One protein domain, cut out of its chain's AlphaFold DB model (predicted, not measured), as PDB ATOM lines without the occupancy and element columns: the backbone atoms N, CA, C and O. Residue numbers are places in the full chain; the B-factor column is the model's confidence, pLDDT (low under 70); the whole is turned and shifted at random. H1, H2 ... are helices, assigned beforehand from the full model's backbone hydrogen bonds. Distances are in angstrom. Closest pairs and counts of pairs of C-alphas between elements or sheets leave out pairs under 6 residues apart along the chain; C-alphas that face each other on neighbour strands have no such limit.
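What this domain is: This is residues 14 to 31 and 42 to 146 of the 299 residues of an uncharacterized protein of Solirubrobacterales bacterium (UniProt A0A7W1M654). The longest helix, H5, packs beside H4 and H2 in an up-and-down bundle of four helices, H2 to H5, each running against the one before it, while H1 crosses H2 on the side away from the other three. The bundle is closer at one end, with H2 splaying away from H3 and H5 before its residues 57 to 65, and residues 141 to 146 stick out past the bundle. The printed part has 123 residues with five named helices, H1 to H5 in chain order, and no named strand; the class is all helix. It is compact, with a radius of gyration of the C-alphas of 15.5 A, and spans 44 by 39 by 23 A.

Where its parts are: Find C-alpha 119 at (34.770, 31.388, 22.815); from there H5, residues 119 to 145, runs 39.9 A to C-alpha 145 at (36.673, 29.284, -17.005), with a kink of 42 degrees near residue 137. H4 is residues 98 to 117, 29.4 A, and H3 is residues 69 to 93, 36.0 A. H2, residues 42 to 65, spans 34.6 A and has a kink of 34 degrees near residue 49. Look for H1, residues 14 to 31, at C-alpha 14, (15.765, 15.329, 8.404); it is 25.1 A long.

How they stand to each other: Start at H5, which touches H4 with its residues 121 to 133 alone; the closest C-alphas, of Ala 111 and Ala 125, are 5.0 A apart, and this hairpin has a shallow tilt of 20 degrees, opposite ways. H5 touches H2 through residues 119 to 130 of H5 and 57 to 65 of H2 alone, closest at the C-alphas of Arg 65 and Arg 119, 5.0 A, with a shallow tilt of 15 degrees, opposite ways. H3 and H4, a hairpin, touch at the C-alphas of Met 91 and Gln 98, 6.3 A, at a shallow tilt of 1 degree. H2 and H3, also a hairpin, touch with residues 60 to 64 and 69 to 76 alone, closest at the C-alphas of Leu 63 and Arg 69, 5.4 A; their shallow tilt of 34 degrees is only just short of steep. H3 and H5 only just touch, with 3 pairs of C-alphas within 8 A, the closest being Gln 87 and Val 136 at 7.7 A. Farther out, H1 touches H2 at the C-alphas of Phe 23 and Gly 48, 4.6 A, at a steep tilt of 48 degrees, opposite ways; it is apart from H3, H4 and H5. In H1 every O i to N i+4 pair is within hydrogen-bond range; in H2 it is 17 of 20, in H3 19 of 21, in H4 14 of 16 and in H5 16 of 23.

The domain as a whole: The two C-alphas farthest apart, of Glu 67 and Leu 146, are 47.7 A apart. Residues 32 to 41 are not printed, and C-alphas 31 and 42 are 10.0 A apart across this cut. The links H2 to H3, H3 to H4 and H4 to H5 are tight. The mean pLDDT of the printed part is 94.4, and no printed residue is under 70.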
ATOM      1  N   ALA A  14      16.189  15.689   9.755       90.12
ATOM      2  CA  ALA A  14      15.765  15.329   8.404       90.12
ATOM      3  C   ALA A  14      16.805  15.746   7.350       90.12
ATOM      4  O   ALA A  14      17.233  14.913   6.555       90.12
ATOM      5  N   THR A  15      17.283  16.993   7.388       89.56
ATOM      6  CA  THR A  15      18.331  17.481   6.478       89.56
ATOM      7  C   THR A  15      19.634  16.699   6.634       89.56
ATOM      8  O   THR A  15      20.248  16.335   5.633       89.56
ATOM      9  N   ALA A  16      20.048  16.402   7.870       92.50
ATOM     10  CA  ALA A  16      21.254  15.622   8.129       92.50
ATOM     11  C   ALA A  16      21.151  14.195   7.576       92.50
ATOM     12  O   ALA A  16      22.093  13.709   6.959       92.50
ATOM     13  N   LEU A  17      20.000  13.542   7.747       94.44
ATOM     14  CA  LEU A  17      19.764  12.196   7.229       94.44
ATOM     15  C   LEU A  17      19.687  12.172   5.701       94.44
ATOM     16  O   LEU A  17      20.292  11.302   5.088       94.44
ATOM     17  N   VAL A  18      18.982  13.122   5.084       95.50
ATOM     18  CA  VAL A  18      18.816  13.155   3.623       95.50
ATOM     19  C   VAL A  18      20.128  13.515   2.931       95.50
ATOM     20  O   VAL A  18      20.589  12.766   2.077       95.50
ATOM     21  N   LEU A  19      20.763  14.629   3.305       96.81
ATOM     22  CA  LEU A  19      21.968  15.109   2.617       96.81
ATOM     23  C   LEU A  19      23.236  14.386   3.084       96.81
ATOM     24  O   LEU A  19      24.144  14.162   2.286       96.81
ATOM     25  N   GLY A  20      23.293  13.978   4.354       96.38
ATOM     26  CA  GLY A  20      24.360  13.116   4.856       96.38
ATOM     27  C   GLY A  20      24.236  11.691   4.320       96.38
ATOM     28  O   GLY A  20      25.235  11.105   3.923       96.38
ATOM     29  N   GLY A  21      23.014  11.158   4.225       96.69
ATOM     30  CA  GLY A  21      22.743   9.877   3.571       96.69
ATOM     31  C   GLY A  21      23.115   9.899   2.091       96.69
ATOM     32  O   GLY A  21      23.824   9.005   1.644       96.69
ATOM     33  N   TRP A  22      22.734  10.956   1.361       96.81
ATOM     34  CA  TRP A  22      23.174  11.192  -0.019       96.81
ATOM     35  C   TRP A  22      24.700  11.151  -0.133       96.81
ATOM     36  O   TRP A  22      25.234  10.369  -0.913       96.81
ATOM     37  N   PHE A  23      25.410  11.932   0.693       96.81
ATOM     38  CA  PHE A  23      26.875  11.941   0.709       96.81
ATOM     39  C   PHE A  23      27.461  10.544   0.943       96.81
ATOM     40  O   PHE A  23      28.361  10.133   0.218       96.81
ATOM     41  N   LEU A  24      26.960   9.809   1.941       97.06
ATOM     42  CA  LEU A  24      27.475   8.483   2.281       97.06
ATOM     43  C   LEU A  24      27.228   7.461   1.169       97.06
ATOM     44  O   LEU A  24      28.124   6.674   0.871       97.06
ATOM     45  N   VAL A  25      26.040   7.476   0.559       96.75
ATOM     46  CA  VAL A  25      25.695   6.577  -0.548       96.75
ATOM     47  C   VAL A  25      26.581   6.868  -1.753       96.75
ATOM     48  O   VAL A  25      27.242   5.953  -2.237       96.75
ATOM     49  N   GLU A  26      26.669   8.128  -2.182       96.06
ATOM     50  CA  GLU A  26      27.540   8.535  -3.290       96.06
ATOM     51  C   GLU A  26      29.005   8.177  -3.010       96.06
ATOM     52  O   GLU A  26      29.680   7.587  -3.850       96.06
ATOM     53  N   ALA A  27      29.504   8.450  -1.798       94.94
ATOM     54  CA  ALA A  27      30.890   8.168  -1.435       94.94
ATOM     55  C   ALA A  27      31.182   6.664  -1.474       94.94
ATOM     56  O   ALA A  27      32.228   6.255  -1.980       94.94
ATOM     57  N   LEU A  28      30.262   5.834  -0.975       96.00
ATOM     58  CA  LEU A  28      30.403   4.380  -0.983       96.00
ATOM     59  C   LEU A  28      30.341   3.810  -2.403       96.00
ATOM     60  O   LEU A  28      31.191   2.998  -2.779       96.00
ATOM     61  N   VAL A  29      29.355   4.240  -3.193       94.31
ATOM     62  CA  VAL A  29      29.175   3.794  -4.579       94.31
ATOM     63  C   VAL A  29      30.397   4.170  -5.405       94.31
ATOM     64  O   VAL A  29      31.002   3.295  -6.020       94.31
ATOM     65  N   LEU A  30      30.837   5.429  -5.364       92.62
ATOM     66  CA  LEU A  30      32.001   5.881  -6.129       92.62
ATOM     67  C   LEU A  30      33.300   5.203  -5.673       92.62
ATOM     68  O   LEU A  30      34.120   4.844  -6.513       92.62
ATOM     69  N   SER A  31      33.472   4.951  -4.370       92.12
ATOM     70  CA  SER A  31      34.666   4.264  -3.843       92.12
ATOM     71  C   SER A  31      34.757   2.793  -4.252       92.12
ATOM     72  O   SER A  31      35.847   2.225  -4.275       92.12
ATOM     73  N   VAL A  42      32.259  12.473  -9.517       89.56
ATOM     74  CA  VAL A  42      32.561  12.991  -8.172       89.56
ATOM     75  C   VAL A  42      31.758  14.263  -7.855       89.56
ATOM     76  O   VAL A  42      31.514  14.555  -6.686       89.56
ATOM     77  N   SER A  43      31.271  14.996  -8.864       90.81
ATOM     78  CA  SER A  43      30.398  16.161  -8.650       90.81
ATOM     79  C   SER A  43      29.071  15.810  -7.964       90.81
ATOM     80  O   SER A  43      28.513  16.664  -7.273       90.81
ATOM     81  N   ALA A  44      28.609  14.556  -8.044       93.62
ATOM     82  CA  ALA A  44      27.415  14.087  -7.339       93.62
ATOM     83  C   ALA A  44      27.543  14.205  -5.806       93.62
ATOM     84  O   ALA A  44      26.545  14.378  -5.104       93.62
ATOM     85  N   LEU A  45      28.771  14.213  -5.271       94.81
ATOM     86  CA  LEU A  45      29.041  14.436  -3.847       94.81
ATOM     87  C   LEU A  45      28.852  15.893  -3.407       94.81
ATOM     88  O   LEU A  45      28.769  16.151  -2.201       94.81
ATOM     89  N   ALA A  46      28.819  16.855  -4.333       93.75
ATOM     90  CA  ALA A  46      28.889  18.276  -4.001       93.75
ATOM     91  C   ALA A  46      27.738  18.762  -3.096       93.75
ATOM     92  O   ALA A  46      28.039  19.402  -2.081       93.75
ATOM     93  N   PRO A  47      26.451  18.432  -3.352       94.50
ATOM     94  CA  PRO A  47      25.350  18.885  -2.497       94.50
ATOM     95  C   PRO A  47      25.464  18.353  -1.063       94.50
ATOM     96  O   PRO A  47      25.352  19.115  -0.100       94.50
ATOM     97  N   GLY A  48      25.750  17.054  -0.916       96.25
ATOM     98  CA  GLY A  48      25.926  16.414   0.388       96.25
ATOM     99  C   GLY A  48      27.131  16.973   1.146       96.25
ATOM    100  O   GLY A  48      27.020  17.321   2.321       96.25
ATOM    101  N   THR A  49      28.258  17.162   0.456       94.62
ATOM    102  CA  THR A  49      29.474  17.752   1.037       94.62
ATOM    103  C   THR A  49      29.221  19.174   1.534       94.62
ATOM    104  O   THR A  49      29.569  19.496   2.671       94.62
ATOM    105  N   GLY A  50      28.574  20.020   0.726       95.00
ATOM    106  CA  GLY A  50      28.253  21.399   1.103       95.00
ATOM    107  C   GLY A  50      27.331  21.471   2.321       95.00
ATOM    108  O   GLY A  50      27.588  22.232   3.258       95.00
ATOM    109  N   ALA A  51      26.299  20.626   2.357       95.25
ATOM    110  CA  ALA A  51      25.385  20.544   3.489       95.25
ATOM    111  C   ALA A  51      26.080  20.086   4.778       95.25
ATOM    112  O   ALA A  51      25.874  20.689   5.834       95.25
ATOM    113  N   MET A  52      26.923  19.050   4.701       94.56
ATOM    114  CA  MET A  52      27.654  18.532   5.861       94.56
ATOM    115  C   MET A  52      28.717  19.514   6.356       94.56
ATOM    116  O   MET A  52      28.862  19.682   7.566       94.56
ATOM    117  N   LEU A  53      29.400  20.225   5.453       95.06
ATOM    118  CA  LEU A  53      30.340  21.285   5.814       95.06
ATOM    119  C   LEU A  53      29.635  22.417   6.574       95.06
ATOM    120  O   LEU A  53      30.086  22.809   7.650       95.06
ATOM    121  N   GLY A  54      28.507  22.910   6.053       94.75
ATOM    122  CA  GLY A  54      27.735  23.981   6.689       94.75
ATOM    123  C   GLY A  54      27.147  23.571   8.042       94.75
ATOM    124  O   GLY A  54      27.308  24.283   9.037       94.75
ATOM    125  N   ALA A  55      26.511  22.396   8.106       94.00
ATOM    126  CA  ALA A  55      25.953  21.854   9.344       94.00
ATOM    127  C   ALA A  55      27.047  21.594  10.393       94.00
ATOM    128  O   ALA A  55      26.887  21.968  11.558       94.00
ATOM    129  N   GLY A  56      28.175  21.014   9.973       93.44
ATOM    130  CA  GLY A  56      29.338  20.759  10.817       93.44
ATOM    131  C   GLY A  56      29.936  22.047  11.378       93.44
ATOM    132  O   GLY A  56      30.093  22.164  12.591       93.44
ATOM    133  N   ALA A  57      30.194  23.049  10.531       95.12
ATOM    134  CA  ALA A  57      30.708  24.351  10.962       95.12
ATOM    135  C   ALA A  57      29.783  25.016  11.997       95.12
ATOM    136  O   ALA A  57      30.245  25.479  13.044       95.12
ATOM    137  N   GLY A  58      28.467  24.997  11.759       94.69
ATOM    138  CA  GLY A  58      27.473  25.488  12.715       94.69
ATOM    139  C   GLY A  58      27.506  24.726  14.044       94.69
ATOM    140  O   GLY A  58      27.570  25.342  15.112       94.69
ATOM    141  N   ALA A  59      27.533  23.392  13.993       93.38
ATOM    142  CA  ALA A  59      27.623  22.541  15.177       93.38
ATOM    143  C   ALA A  59      28.896  22.834  15.989       93.38
ATOM    144  O   ALA A  59      28.814  23.050  17.201       93.38
ATOM    145  N   PHE A  60      30.055  22.953  15.338       94.81
ATOM    146  CA  PHE A  60      31.308  23.296  16.008       94.81
ATOM    147  C   PHE A  60      31.260  24.663  16.690       94.81
ATOM    148  O   PHE A  60      31.707  24.777  17.830       94.81
ATOM    149  N   VAL A  61      30.670  25.687  16.060       96.06
ATOM    150  CA  VAL A  61      30.503  27.007  16.696       96.06
ATOM    151  C   VAL A  61      29.632  26.905  17.950       96.06
ATOM    152  O   VAL A  61      29.966  27.506  18.974       96.06
ATOM    153  N   THR A  62      28.539  26.136  17.904       95.31
ATOM    154  CA  THR A  62      27.673  25.947  19.081       95.31
ATOM    155  C   THR A  62      28.390  25.212  20.215       95.31
ATOM    156  O   THR A  62      28.339  25.666  21.360       95.31
ATOM    157  N   LEU A  63      29.130  24.141  19.906       94.69
ATOM    158  CA  LEU A  63      29.900  23.379  20.891       94.69
ATOM    159  C   LEU A  63      31.042  24.211  21.487       94.69
ATOM    160  O   LEU A  63      31.239  24.196  22.700       94.69
ATOM    161  N   ALA A  64      31.757  24.978  20.660       93.38
ATOM    162  CA  ALA A  64      32.879  25.810  21.091       93.38
ATOM    163  C   ALA A  64      32.455  26.998  21.973       93.38
ATOM    164  O   ALA A  64      33.249  27.479  22.785       93.38
ATOM    165  N   ARG A  65      31.211  27.477  21.826       94.88
ATOM    166  CA  ARG A  65      30.630  28.531  22.674       94.88
ATOM    167  C   ARG A  65      30.074  28.013  24.002       94.88
ATOM    168  O   ARG A  65      29.979  28.799  24.948       94.88
ATOM    169  N   GLY A  66      29.702  26.735  24.060       92.69
ATOM    170  CA  GLY A  66      29.094  26.095  25.225       92.69
ATOM    171  C   GLY A  66      30.091  25.431  26.178       92.69
ATOM    172  O   GLY A  66      31.303  25.608  26.092       92.69
ATOM    173  N   GLU A  67      29.551  24.626  27.093       90.69
ATOM    174  CA  GLU A  67      30.320  23.881  28.105       90.69
ATOM    175  C   GLU A  67      31.109  22.706  27.502       90.69
ATOM    176  O   GLU A  67      32.133  22.290  28.034       90.69
ATOM    177  N   ARG A  68      30.691  22.207  26.331       91.69
ATOM    178  CA  ARG A  68      31.339  21.101  25.598       91.69
ATOM    179  C   ARG A  68      32.461  21.570  24.666       91.69
ATOM    180  O   ARG A  68      32.734  20.947  23.642       91.69
ATOM    181  N   ARG A  69      33.132  22.666  25.011       91.31
ATOM    182  CA  ARG A  69      34.173  23.274  24.174       91.31
ATOM    183  C   ARG A  69      35.356  22.345  23.918       91.31
ATOM    184  O   ARG A  69      35.842  22.287  22.794       91.31
ATOM    185  N   LEU A  70      35.798  21.604  24.935       92.81
ATOM    186  CA  LEU A  70      36.893  20.638  24.786       92.81
ATOM    187  C   LEU A  70      36.549  19.567  23.746       92.81
ATOM    188  O   LEU A  70      37.370  19.275  22.884       92.81
ATOM    189  N   LEU A  71      35.310  19.065  23.753       93.50
ATOM    190  CA  LEU A  71      34.830  18.125  22.739       93.50
ATOM    191  C   LEU A  71      34.866  18.741  21.334       93.50
ATOM    192  O   LEU A  71      35.279  18.073  20.393       93.50
ATOM    193  N   ALA A  72      34.486  20.017  21.191       92.25
ATOM    194  CA  ALA A  72      34.577  20.725  19.913       92.25
ATOM    195  C   ALA A  72      36.017  20.738  19.378       92.25
ATOM    196  O   ALA A  72      36.242  20.417  18.218       92.25
ATOM    197  N   LEU A  73      36.992  21.075  20.227       92.94
ATOM    198  CA  LEU A  73      38.405  21.137  19.841       92.94
ATOM    199  C   LEU A  73      38.963  19.748  19.503       92.94
ATOM    200  O   LEU A  73      39.636  19.588  18.485       92.94
ATOM    201  N   VAL A  74      38.634  18.736  20.310       95.25
ATOM    202  CA  VAL A  74      39.052  17.344  20.086       95.25
ATOM    203  C   VAL A  74      38.501  16.799  18.770       95.25
ATOM    204  O   VAL A  74      39.249  16.177  18.027       95.25
ATOM    205  N   LEU A  75      37.231  17.058  18.444       94.81
ATOM    206  CA  LEU A  75      36.615  16.593  17.195       94.81
ATOM    207  C   LEU A  75      37.071  17.393  15.966       94.81
ATOM    208  O   LEU A  75      37.176  16.836  14.876       94.81
ATOM    209  N   LEU A  76      37.355  18.689  16.125       94.69
ATOM    210  CA  LEU A  76      37.791  19.545  15.021       94.69
ATOM    211  C   LEU A  76      39.225  19.226  14.583       94.69
ATOM    212  O   LEU A  76      39.540  19.316  13.400       94.69
ATOM    213  N   THR A  77      40.083  18.828  15.522       95.06
ATOM    214  CA  THR A  77      41.500  18.537  15.263       95.06
ATOM    215  C   THR A  77      41.709  17.486  14.158       95.06
ATOM    216  O   THR A  77      42.344  17.819  13.157       95.06
ATOM    217  N   PRO A  78      41.166  16.253  14.242       96.31
ATOM    218  CA  PRO A  78      41.340  15.256  13.186       96.31
ATOM    219  C   PRO A  78      40.675  15.672  11.868       96.31
ATOM    220  O   PRO A  78      41.209  15.360  10.807       96.31
ATOM    221  N   ALA A  79      39.561  16.411  11.909       93.81
ATOM    222  CA  ALA A  79      38.907  16.917  10.702       93.81
ATOM    223  C   ALA A  79      39.804  17.910   9.940       93.81
ATOM    224  O   ALA A  79      39.969  17.785   8.726       93.81
ATOM    225  N   LEU A  80      40.433  18.855  10.651       96.25
ATOM    226  CA  LEU A  80      41.382  19.800  10.061       96.25
ATOM    227  C   LEU A  80      42.637  19.095   9.550       96.25
ATOM    228  O   LEU A  80      43.083  19.385   8.446       96.25
ATOM    229  N   VAL A  81      43.183  18.145  10.316       97.12
ATOM    230  CA  VAL A  81      44.360  17.369   9.895       97.12
ATOM    231  C   VAL A  81      44.067  16.587   8.615       97.12
ATOM    232  O   VAL A  81      44.859  16.654   7.679       97.12
ATOM    233  N   ALA A  82      42.928  15.895   8.533       96.12
ATOM    234  CA  ALA A  82      42.544  15.142   7.343       96.12
ATOM    235  C   ALA A  82      42.336  16.054   6.122       96.12
ATOM    236  O   ALA A  82      42.847  15.756   5.041       96.12
ATOM    237  N   ALA A  83      41.640  17.183   6.296       94.81
ATOM    238  CA  ALA A  83      41.415  18.150   5.224       94.81
ATOM    239  C   ALA A  83      42.732  18.763   4.718       94.81
ATOM    240  O   ALA A  83      42.973  18.789   3.511       94.81
ATOM    241  N   LEU A  84      43.611  19.194   5.629       97.38
ATOM    242  CA  LEU A  84      44.928  19.730   5.285       97.38
ATOM    243  C   LEU A  84      45.796  18.679   4.594       97.38
ATOM    244  O   LEU A  84      46.388  18.973   3.563       97.38
ATOM    245  N   ALA A  85      45.854  17.452   5.116       97.88
ATOM    246  CA  ALA A  85      46.639  16.380   4.512       97.88
ATOM    247  C   ALA A  85      46.186  16.101   3.073       97.88
ATOM    248  O   ALA A  85      47.017  16.068   2.164       97.88
ATOM    249  N   ALA A  86      44.874  15.979   2.843       95.62
ATOM    250  CA  ALA A  86      44.322  15.790   1.504       95.62
ATOM    251  C   ALA A  86      44.686  16.954   0.566       95.62
ATOM    252  O   ALA A  86      45.153  16.725  -0.550       95.62
ATOM    253  N   GLN A  87      44.536  18.202   1.025       95.94
ATOM    254  CA  GLN A  87      44.881  19.379   0.225       95.94
ATOM    255  C   GLN A  87      46.369  19.451  -0.103       95.94
ATOM    256  O   GLN A  87      46.717  19.649  -1.261       95.94
ATOM    257  N   LEU A  88      47.250  19.240   0.874       97.00
ATOM    258  CA  LEU A  88      48.697  19.293   0.667       97.00
ATOM    259  C   LEU A  88      49.171  18.209  -0.303       97.00
ATOM    260  O   LEU A  88      49.959  18.504  -1.202       97.00
ATOM    261  N   VAL A  89      48.651  16.983  -0.176       96.81
ATOM    262  CA  VAL A  89      48.951  15.885  -1.109       96.81
ATOM    263  C   VAL A  89      48.532  16.254  -2.533       96.81
ATOM    264  O   VAL A  89      49.314  16.068  -3.467       96.81
ATOM    265  N   LEU A  90      47.329  16.806  -2.713       93.00
ATOM    266  CA  LEU A  90      46.832  17.208  -4.030       93.00
ATOM    267  C   LEU A  90      47.622  18.385  -4.608       93.00
ATOM    268  O   LEU A  90      48.068  18.320  -5.752       93.00
ATOM    269  N   MET A  91      47.848  19.435  -3.820       94.81
ATOM    270  CA  MET A  91      48.646  20.587  -4.234       94.81
ATOM    271  C   MET A  91      50.028  20.131  -4.701       94.81
ATOM    272  O   MET A  91      50.471  20.542  -5.774       94.81
ATOM    273  N   HIS A  92      50.693  19.271  -3.921       94.12
ATOM    274  CA  HIS A  92      52.025  18.763  -4.237       94.12
ATOM    275  C   HIS A  92      52.022  17.915  -5.513       94.12
ATOM    276  O   HIS A  92      52.799  18.186  -6.425       94.12
ATOM    277  N   ARG A  93      51.089  16.957  -5.631       90.38
ATOM    278  CA  ARG A  93      50.955  16.083  -6.810       90.38
ATOM    279  C   ARG A  93      50.770  16.868  -8.110       90.38
ATOM    280  O   ARG A  93      51.314  16.480  -9.140       90.38
ATOM    281  N   TYR A  94      49.991  17.948  -8.077       87.50
ATOM    282  CA  TYR A  94      49.689  18.752  -9.264       87.50
ATOM    283  C   TYR A  94      50.608  19.968  -9.440       87.50
ATOM    284  O   TYR A  94      50.387  20.744 -10.366       87.50
ATOM    285  N   HIS A  95      51.616  20.151  -8.575       89.38
ATOM    286  CA  HIS A  95      52.436  21.370  -8.507       89.38
ATOM    287  C   HIS A  95      51.584  22.655  -8.510       89.38
ATOM    288  O   HIS A  95      51.930  23.668  -9.113       89.38
ATOM    289  N   TYR A  96      50.438  22.603  -7.828       91.12
ATOM    290  CA  TYR A  96      49.418  23.644  -7.839       91.12
ATOM    291  C   TYR A  96      49.469  24.476  -6.561       91.12
ATOM    292  O   TYR A  96      49.523  23.915  -5.466       91.12
ATOM    293  N   MET A  97      49.448  25.808  -6.698       94.25
ATOM    294  CA  MET A  97      49.388  26.778  -5.590       94.25
ATOM    295  C   MET A  97      50.360  26.496  -4.426       94.25
ATOM    296  O   MET A  97      50.058  26.807  -3.279       94.25
ATOM    297  N   GLN A  98      51.549  25.939  -4.691       94.56
ATOM    298  CA  GLN A  98      52.520  25.576  -3.641       94.56
ATOM    299  C   GLN A  98      52.889  26.761  -2.733       94.56
ATOM    300  O   GLN A  98      53.100  26.594  -1.536       94.56
ATOM    301  N   TRP A  99      52.889  27.975  -3.285       96.25
ATOM    302  CA  TRP A  99      53.136  29.214  -2.546       96.25
ATOM    303  C   TRP A  99      52.105  29.488  -1.436       96.25
ATOM    304  O   TRP A  99      52.408  30.197  -0.480       96.25
ATOM    305  N   PHE A 100      50.897  28.924  -1.535       97.50
ATOM    306  CA  PHE A 100      49.817  29.121  -0.567       97.50
ATOM    307  C   PHE A 100      49.920  28.182   0.643       97.50
ATOM    308  O   PHE A 100      49.295  28.439   1.668       97.50
ATOM    309  N   VAL A 101      50.737  27.125   0.571       97.75
ATOM    310  CA  VAL A 101      50.953  26.164   1.669       97.75
ATOM    311  C   VAL A 101      51.260  26.838   3.018       97.75
ATOM    312  O   VAL A 101      50.563  26.526   3.987       97.75
ATOM    313  N   PRO A 102      52.228  27.774   3.137       98.00
ATOM    314  CA  PRO A 102      52.494  28.439   4.413       98.00
ATOM    315  C   PRO A 102      51.303  29.265   4.919       98.00
ATOM    316  O   PRO A 102      51.047  29.287   6.122       98.00
ATOM    317  N   VAL A 103      50.542  29.898   4.020       98.25
ATOM    318  CA  VAL A 103      49.346  30.684   4.374       98.25
ATOM    319  C   VAL A 103      48.228  29.771   4.873       98.25
ATOM    320  O   VAL A 103      47.608  30.061   5.893       98.25
ATOM    321  N   LEU A 104      48.006  28.640   4.201       97.88
ATOM    322  CA  LEU A 104      47.022  27.635   4.590       97.88
ATOM    323  C   LEU A 104      47.339  27.047   5.972       97.88
ATOM    324  O   LEU A 104      46.470  27.015   6.842       97.88
ATOM    325  N   LEU A 105      48.586  26.624   6.196       98.25
ATOM    326  CA  LEU A 105      49.023  26.048   7.470       98.25
ATOM    327  C   LEU A 105      48.990  27.079   8.602       98.25
ATOM    328  O   LEU A 105      48.370  26.837   9.640       98.25
ATOM    329  N   GLY A 106      49.616  28.240   8.394       98.31
ATOM    330  CA  GLY A 106      49.690  29.305   9.391       98.31
ATOM    331  C   GLY A 106      48.318  29.888   9.724       98.31
ATOM    332  O   GLY A 106      47.988  30.055  10.896       98.31
ATOM    333  N   GLY A 107      47.482  30.133   8.712       98.06
ATOM    334  CA  GLY A 107      46.122  30.635   8.887       98.06
ATOM    335  C   GLY A 107      45.206  29.632   9.588       98.06
ATOM    336  O   GLY A 107      44.459  30.016  10.488       98.06
ATOM    337  N   THR A 108      45.306  28.340   9.248       97.94
ATOM    338  CA  THR A 108      44.533  27.283   9.920       97.94
ATOM    339  C   THR A 108      44.940  27.162  11.384       97.94
ATOM    340  O   THR A 108      44.074  27.132  12.261       97.94
ATOM    341  N   LEU A 109      46.246  27.157  11.667       98.19
ATOM    342  CA  LEU A 109      46.764  27.119  13.032       98.19
ATOM    343  C   LEU A 109      46.311  28.347  13.829       98.19
ATOM    344  O   LEU A 109      45.797  28.200  14.934       98.19
ATOM    345  N   LEU A 110      46.441  29.549  13.266       98.38
ATOM    346  CA  LEU A 110      46.037  30.790  13.925       98.38
ATOM    347  C   LEU A 110      44.538  30.800  14.249       98.38
ATOM    348  O   LEU A 110      44.152  31.130  15.371       98.38
ATOM    349  N   ALA A 111      43.687  30.409  13.298       97.31
ATOM    350  CA  ALA A 111      42.245  30.357  13.507       97.31
ATOM    351  C   ALA A 111      41.851  29.280  14.535       97.31
ATOM    352  O   ALA A 111      40.992  29.523  15.388       97.31
ATOM    353  N   PHE A 112      42.521  28.124  14.523       96.69
ATOM    354  CA  PHE A 112      42.337  27.083  15.535       96.69
ATOM    355  C   PHE A 112      42.758  27.556  16.934       96.69
ATOM    356  O   PHE A 112      42.005  27.392  17.896       96.69
ATOM    357  N   LEU A 113      43.916  28.212  17.062       97.38
ATOM    358  CA  LEU A 113      44.387  28.775  18.329       97.38
ATOM    359  C   LEU A 113      43.465  29.889  18.834       97.38
ATOM    360  O   LEU A 113      43.162  29.931  20.023       97.38
ATOM    361  N   ALA A 114      42.950  30.747  17.952       96.38
ATOM    362  CA  ALA A 114      41.967  31.767  18.315       96.38
ATOM    363  C   ALA A 114      40.681  31.136  18.880       96.38
ATOM    364  O   ALA A 114      40.183  31.559  19.929       96.38
ATOM    365  N   LEU A 115      40.185  30.073  18.233       94.75
ATOM    366  CA  LEU A 115      39.046  29.282  18.704       94.75
ATOM    367  C   LEU A 115      39.326  28.615  20.063       94.75
ATOM    368  O   LEU A 115      38.440  28.574  20.924       94.75
ATOM    369  N   ALA A 116      40.551  28.128  20.286       93.75
ATOM    370  CA  ALA A 116      41.001  27.526  21.543       93.75
ATOM    371  C   ALA A 116      41.238  28.559  22.662       93.75
ATOM    372  O   ALA A 116      40.974  28.276  23.831       93.75
ATOM    373  N   ALA A 117      41.612  29.794  22.326       95.00
ATOM    374  CA  ALA A 117      41.845  30.873  23.282       95.00
ATOM    375  C   ALA A 117      40.537  31.524  23.750       95.00
ATOM    376  O   ALA A 117      40.306  31.660  24.950       95.00
ATOM    377  N   SER A 118      39.617  31.851  22.834       94.81
ATOM    378  CA  SER A 118      38.393  32.582  23.184       94.81
ATOM    379  C   SER A 118      37.132  32.045  22.509       94.81
ATOM    380  O   SER A 118      37.000  32.000  21.290       94.81
ATOM    381  N   ARG A 119      36.107  31.755  23.318       93.62
ATOM    382  CA  ARG A 119      34.770  31.388  22.815       93.62
ATOM    383  C   ARG A 119      34.063  32.523  22.063       93.62
ATOM    384  O   ARG A 119      33.159  32.267  21.267       93.62
ATOM    385  N   ARG A 120      34.455  33.783  22.303       95.06
ATOM    386  CA  ARG A 120      33.829  34.957  21.663       95.06
ATOM    387  C   ARG A 120      34.111  34.988  20.162       95.06
ATOM    388  O   ARG A 120      33.232  35.356  19.389       95.06
ATOM    389  N   VAL A 121      35.289  34.515  19.756       96.00
ATOM    390  CA  VAL A 121      35.718  34.492  18.352       96.00
ATOM    391  C   VAL A 121      35.338  33.201  17.627       96.00
ATOM    392  O   VAL A 121      35.742  33.014  16.490       96.00
ATOM    393  N   ALA A 122      34.530  32.319  18.229       95.44
ATOM    394  CA  ALA A 122      34.245  31.012  17.634       95.44
ATOM    395  C   ALA A 122      33.631  31.087  16.227       95.44
ATOM    396  O   ALA A 122      34.029  30.338  15.342       95.44
ATOM    397  N   LEU A 123      32.694  32.015  16.013       96.75
ATOM    398  CA  LEU A 123      32.065  32.224  14.708       96.75
ATOM    399  C   LEU A 123      33.050  32.779  13.661       96.75
ATOM    400  O   LEU A 123      33.207  32.123  12.634       96.75
ATOM    401  N   PRO A 124      33.737  33.921  13.882       97.75
ATOM    402  CA  PRO A 124      34.696  34.423  12.898       97.75
ATOM    403  C   PRO A 124      35.892  33.482  12.689       97.75
ATOM    404  O   PRO A 124      36.343  33.346  11.560       97.75
ATOM    405  N   ALA A 125      36.366  32.775  13.723       97.19
ATOM    406  CA  ALA A 125      37.435  31.784  13.581       97.19
ATOM    407  C   ALA A 125      37.000  30.593  12.712       97.19
ATOM    408  O   ALA A 125      37.738  30.186  11.821       97.19
ATOM    409  N   MET A 126      35.786  30.067  12.914       97.38
ATOM    410  CA  MET A 126      35.240  29.014  12.054       97.38
ATOM    411  C   MET A 126      35.016  29.504  10.620       97.38
ATOM    412  O   MET A 126      35.342  28.798   9.671       97.38
ATOM    413  N   GLY A 127      34.505  30.728  10.454       97.88
ATOM    414  CA  GLY A 127      34.365  31.357   9.140       97.88
ATOM    415  C   GLY A 127      35.707  31.474   8.416       97.88
ATOM    416  O   GLY A 127      35.797  31.118   7.246       97.88
ATOM    417  N   ALA A 128      36.761  31.889   9.125       97.94
ATOM    418  CA  ALA A 128      38.117  31.957   8.588       97.94
ATOM    419  C   ALA A 128      38.664  30.572   8.203       97.94
ATOM    420  O   ALA A 128      39.237  30.440   7.126       97.94
ATOM    421  N   LEU A 129      38.448  29.540   9.031       97.50
ATOM    422  CA  LEU A 129      38.846  28.160   8.718       97.50
ATOM    423  C   LEU A 129      38.196  27.660   7.424       97.50
ATOM    424  O   LEU A 129      38.889  27.164   6.540       97.50
ATOM    425  N   VAL A 130      36.875  27.822   7.300       97.38
ATOM    426  CA  VAL A 130      36.132  27.397   6.106       97.38
ATOM    427  C   VAL A 130      36.573  28.197   4.881       97.38
ATOM    428  O   VAL A 130      36.859  27.606   3.845       97.38
ATOM    429  N   ALA A 131      36.680  29.522   4.997       97.81
ATOM    430  CA  ALA A 131      37.106  30.374   3.892       97.81
ATOM    431  C   ALA A 131      38.510  30.003   3.398       97.81
ATOM    432  O   ALA A 131      38.708  29.827   2.198       97.81
ATOM    433  N   LEU A 132      39.465  29.816   4.315       97.69
ATOM    434  CA  LEU A 132      40.841  29.451   3.986       97.69
ATOM    435  C   LEU A 132      40.919  28.073   3.316       97.69
ATOM    436  O   LEU A 132      41.590  27.923   2.296       97.69
ATOM    437  N   ALA A 133      40.183  27.090   3.845       96.06
ATOM    438  CA  ALA A 133      40.111  25.751   3.270       96.06
ATOM    439  C   ALA A 133      39.470  25.739   1.871       96.06
ATOM    440  O   ALA A 133      39.779  24.863   1.069       96.06
ATOM    441  N   LEU A 134      38.607  26.705   1.541       96.56
ATOM    442  CA  LEU A 134      37.964  26.780   0.229       96.56
ATOM    443  C   LEU A 134      38.823  27.450  -0.853       96.56
ATOM    444  O   LEU A 134      38.519  27.263  -2.028       96.56
ATOM    445  N   VAL A 135      39.896  28.172  -0.509       96.88
ATOM    446  CA  VAL A 135      40.719  28.908  -1.494       96.88
ATOM    447  C   VAL A 135      41.285  27.980  -2.573       96.88
ATOM    448  O   VAL A 135      41.065  28.208  -3.760       96.88
ATOM    449  N   VAL A 136      41.980  26.913  -2.169       95.25
ATOM    450  CA  VAL A 136      42.625  25.962  -3.091       95.25
ATOM    451  C   VAL A 136      41.612  25.241  -3.996       95.25
ATOM    452  O   VAL A 136      41.781  25.305  -5.213       95.25
ATOM    453  N   PRO A 137      40.557  24.575  -3.480       93.25
ATOM    454  CA  PRO A 137      39.591  23.893  -4.340       93.25
ATOM    455  C   PRO A 137      38.775  24.861  -5.205       93.25
ATOM    456  O   PRO A 137      38.460  24.512  -6.338       93.25
ATOM    457  N   SER A 138      38.481  26.079  -4.733       93.44
ATOM    458  CA  SER A 138      37.781  27.084  -5.550       93.44
ATOM    459  C   SER A 138      38.655  27.572  -6.701       93.44
ATOM    460  O   SER A 138      38.186  27.652  -7.831       93.44
ATOM    461  N   GLY A 139      39.940  27.840  -6.441       92.00
ATOM    462  CA  GLY A 139      40.899  28.169  -7.493       92.00
ATOM    463  C   GLY A 139      41.055  27.031  -8.502       92.00
ATOM    464  O   GLY A 139      41.132  27.284  -9.702       92.00
ATOM    465  N   TYR A 140      41.070  25.781  -8.025       89.69
ATOM    466  CA  TYR A 140      41.170  24.604  -8.887       89.69
ATOM    467  C   TYR A 140      39.922  24.457  -9.757       89.69
ATOM    468  O   TYR A 140      40.050  24.223 -10.949       89.69
ATOM    469  N   ALA A 141      38.724  24.637  -9.192       89.38
ATOM    470  CA  ALA A 141      37.468  24.599  -9.936       89.38
ATOM    471  C   ALA A 141      37.375  25.729 -10.975       89.38
ATOM    472  O   ALA A 141      36.959  25.489 -12.102       89.38
ATOM    473  N   ALA A 142      37.827  26.940 -10.634       88.50
ATOM    474  CA  ALA A 142      37.773  28.104 -11.519       88.50
ATOM    475  C   ALA A 142      38.614  27.959 -12.800       88.50
ATOM    476  O   ALA A 142      38.420  28.722 -13.746       88.50
ATOM    477  N   THR A 143      39.523  26.979 -12.888       84.06
ATOM    478  CA  THR A 143      40.296  26.756 -14.120       84.06
ATOM    479  C   THR A 143      39.411  26.396 -15.311       84.06
ATOM    480  O   THR A 143      39.824  26.628 -16.443       84.06
ATOM    481  N   THR A 144      38.201  25.868 -15.089       80.50
ATOM    482  CA  THR A 144      37.243  25.568 -16.169       80.50
ATOM    483  C   THR A 144      36.763  26.818 -16.906       80.50
ATOM    484  O   THR A 144      36.194  26.704 -17.983       80.50
ATOM    485  N   TRP A 145      36.964  28.011 -16.338       78.88
ATOM    486  CA  TRP A 145      36.673  29.284 -17.005       78.88
ATOM    487  C   TRP A 145      37.859  29.834 -17.799       78.88
ATOM    488  O   TRP A 145      37.688  30.753 -18.591       78.88
ATOM    489  N   LEU A 146      39.067  29.312 -17.574       76.94
ATOM    490  CA  LEU A 146      40.297  29.856 -18.156       76.94
ATOM    491  C   LEU A 146      40.684  29.184 -19.475       76.94
ATOM    492  O   LEU A 146      41.445  29.754 -20.254       76.94
TER     493      LEU A 146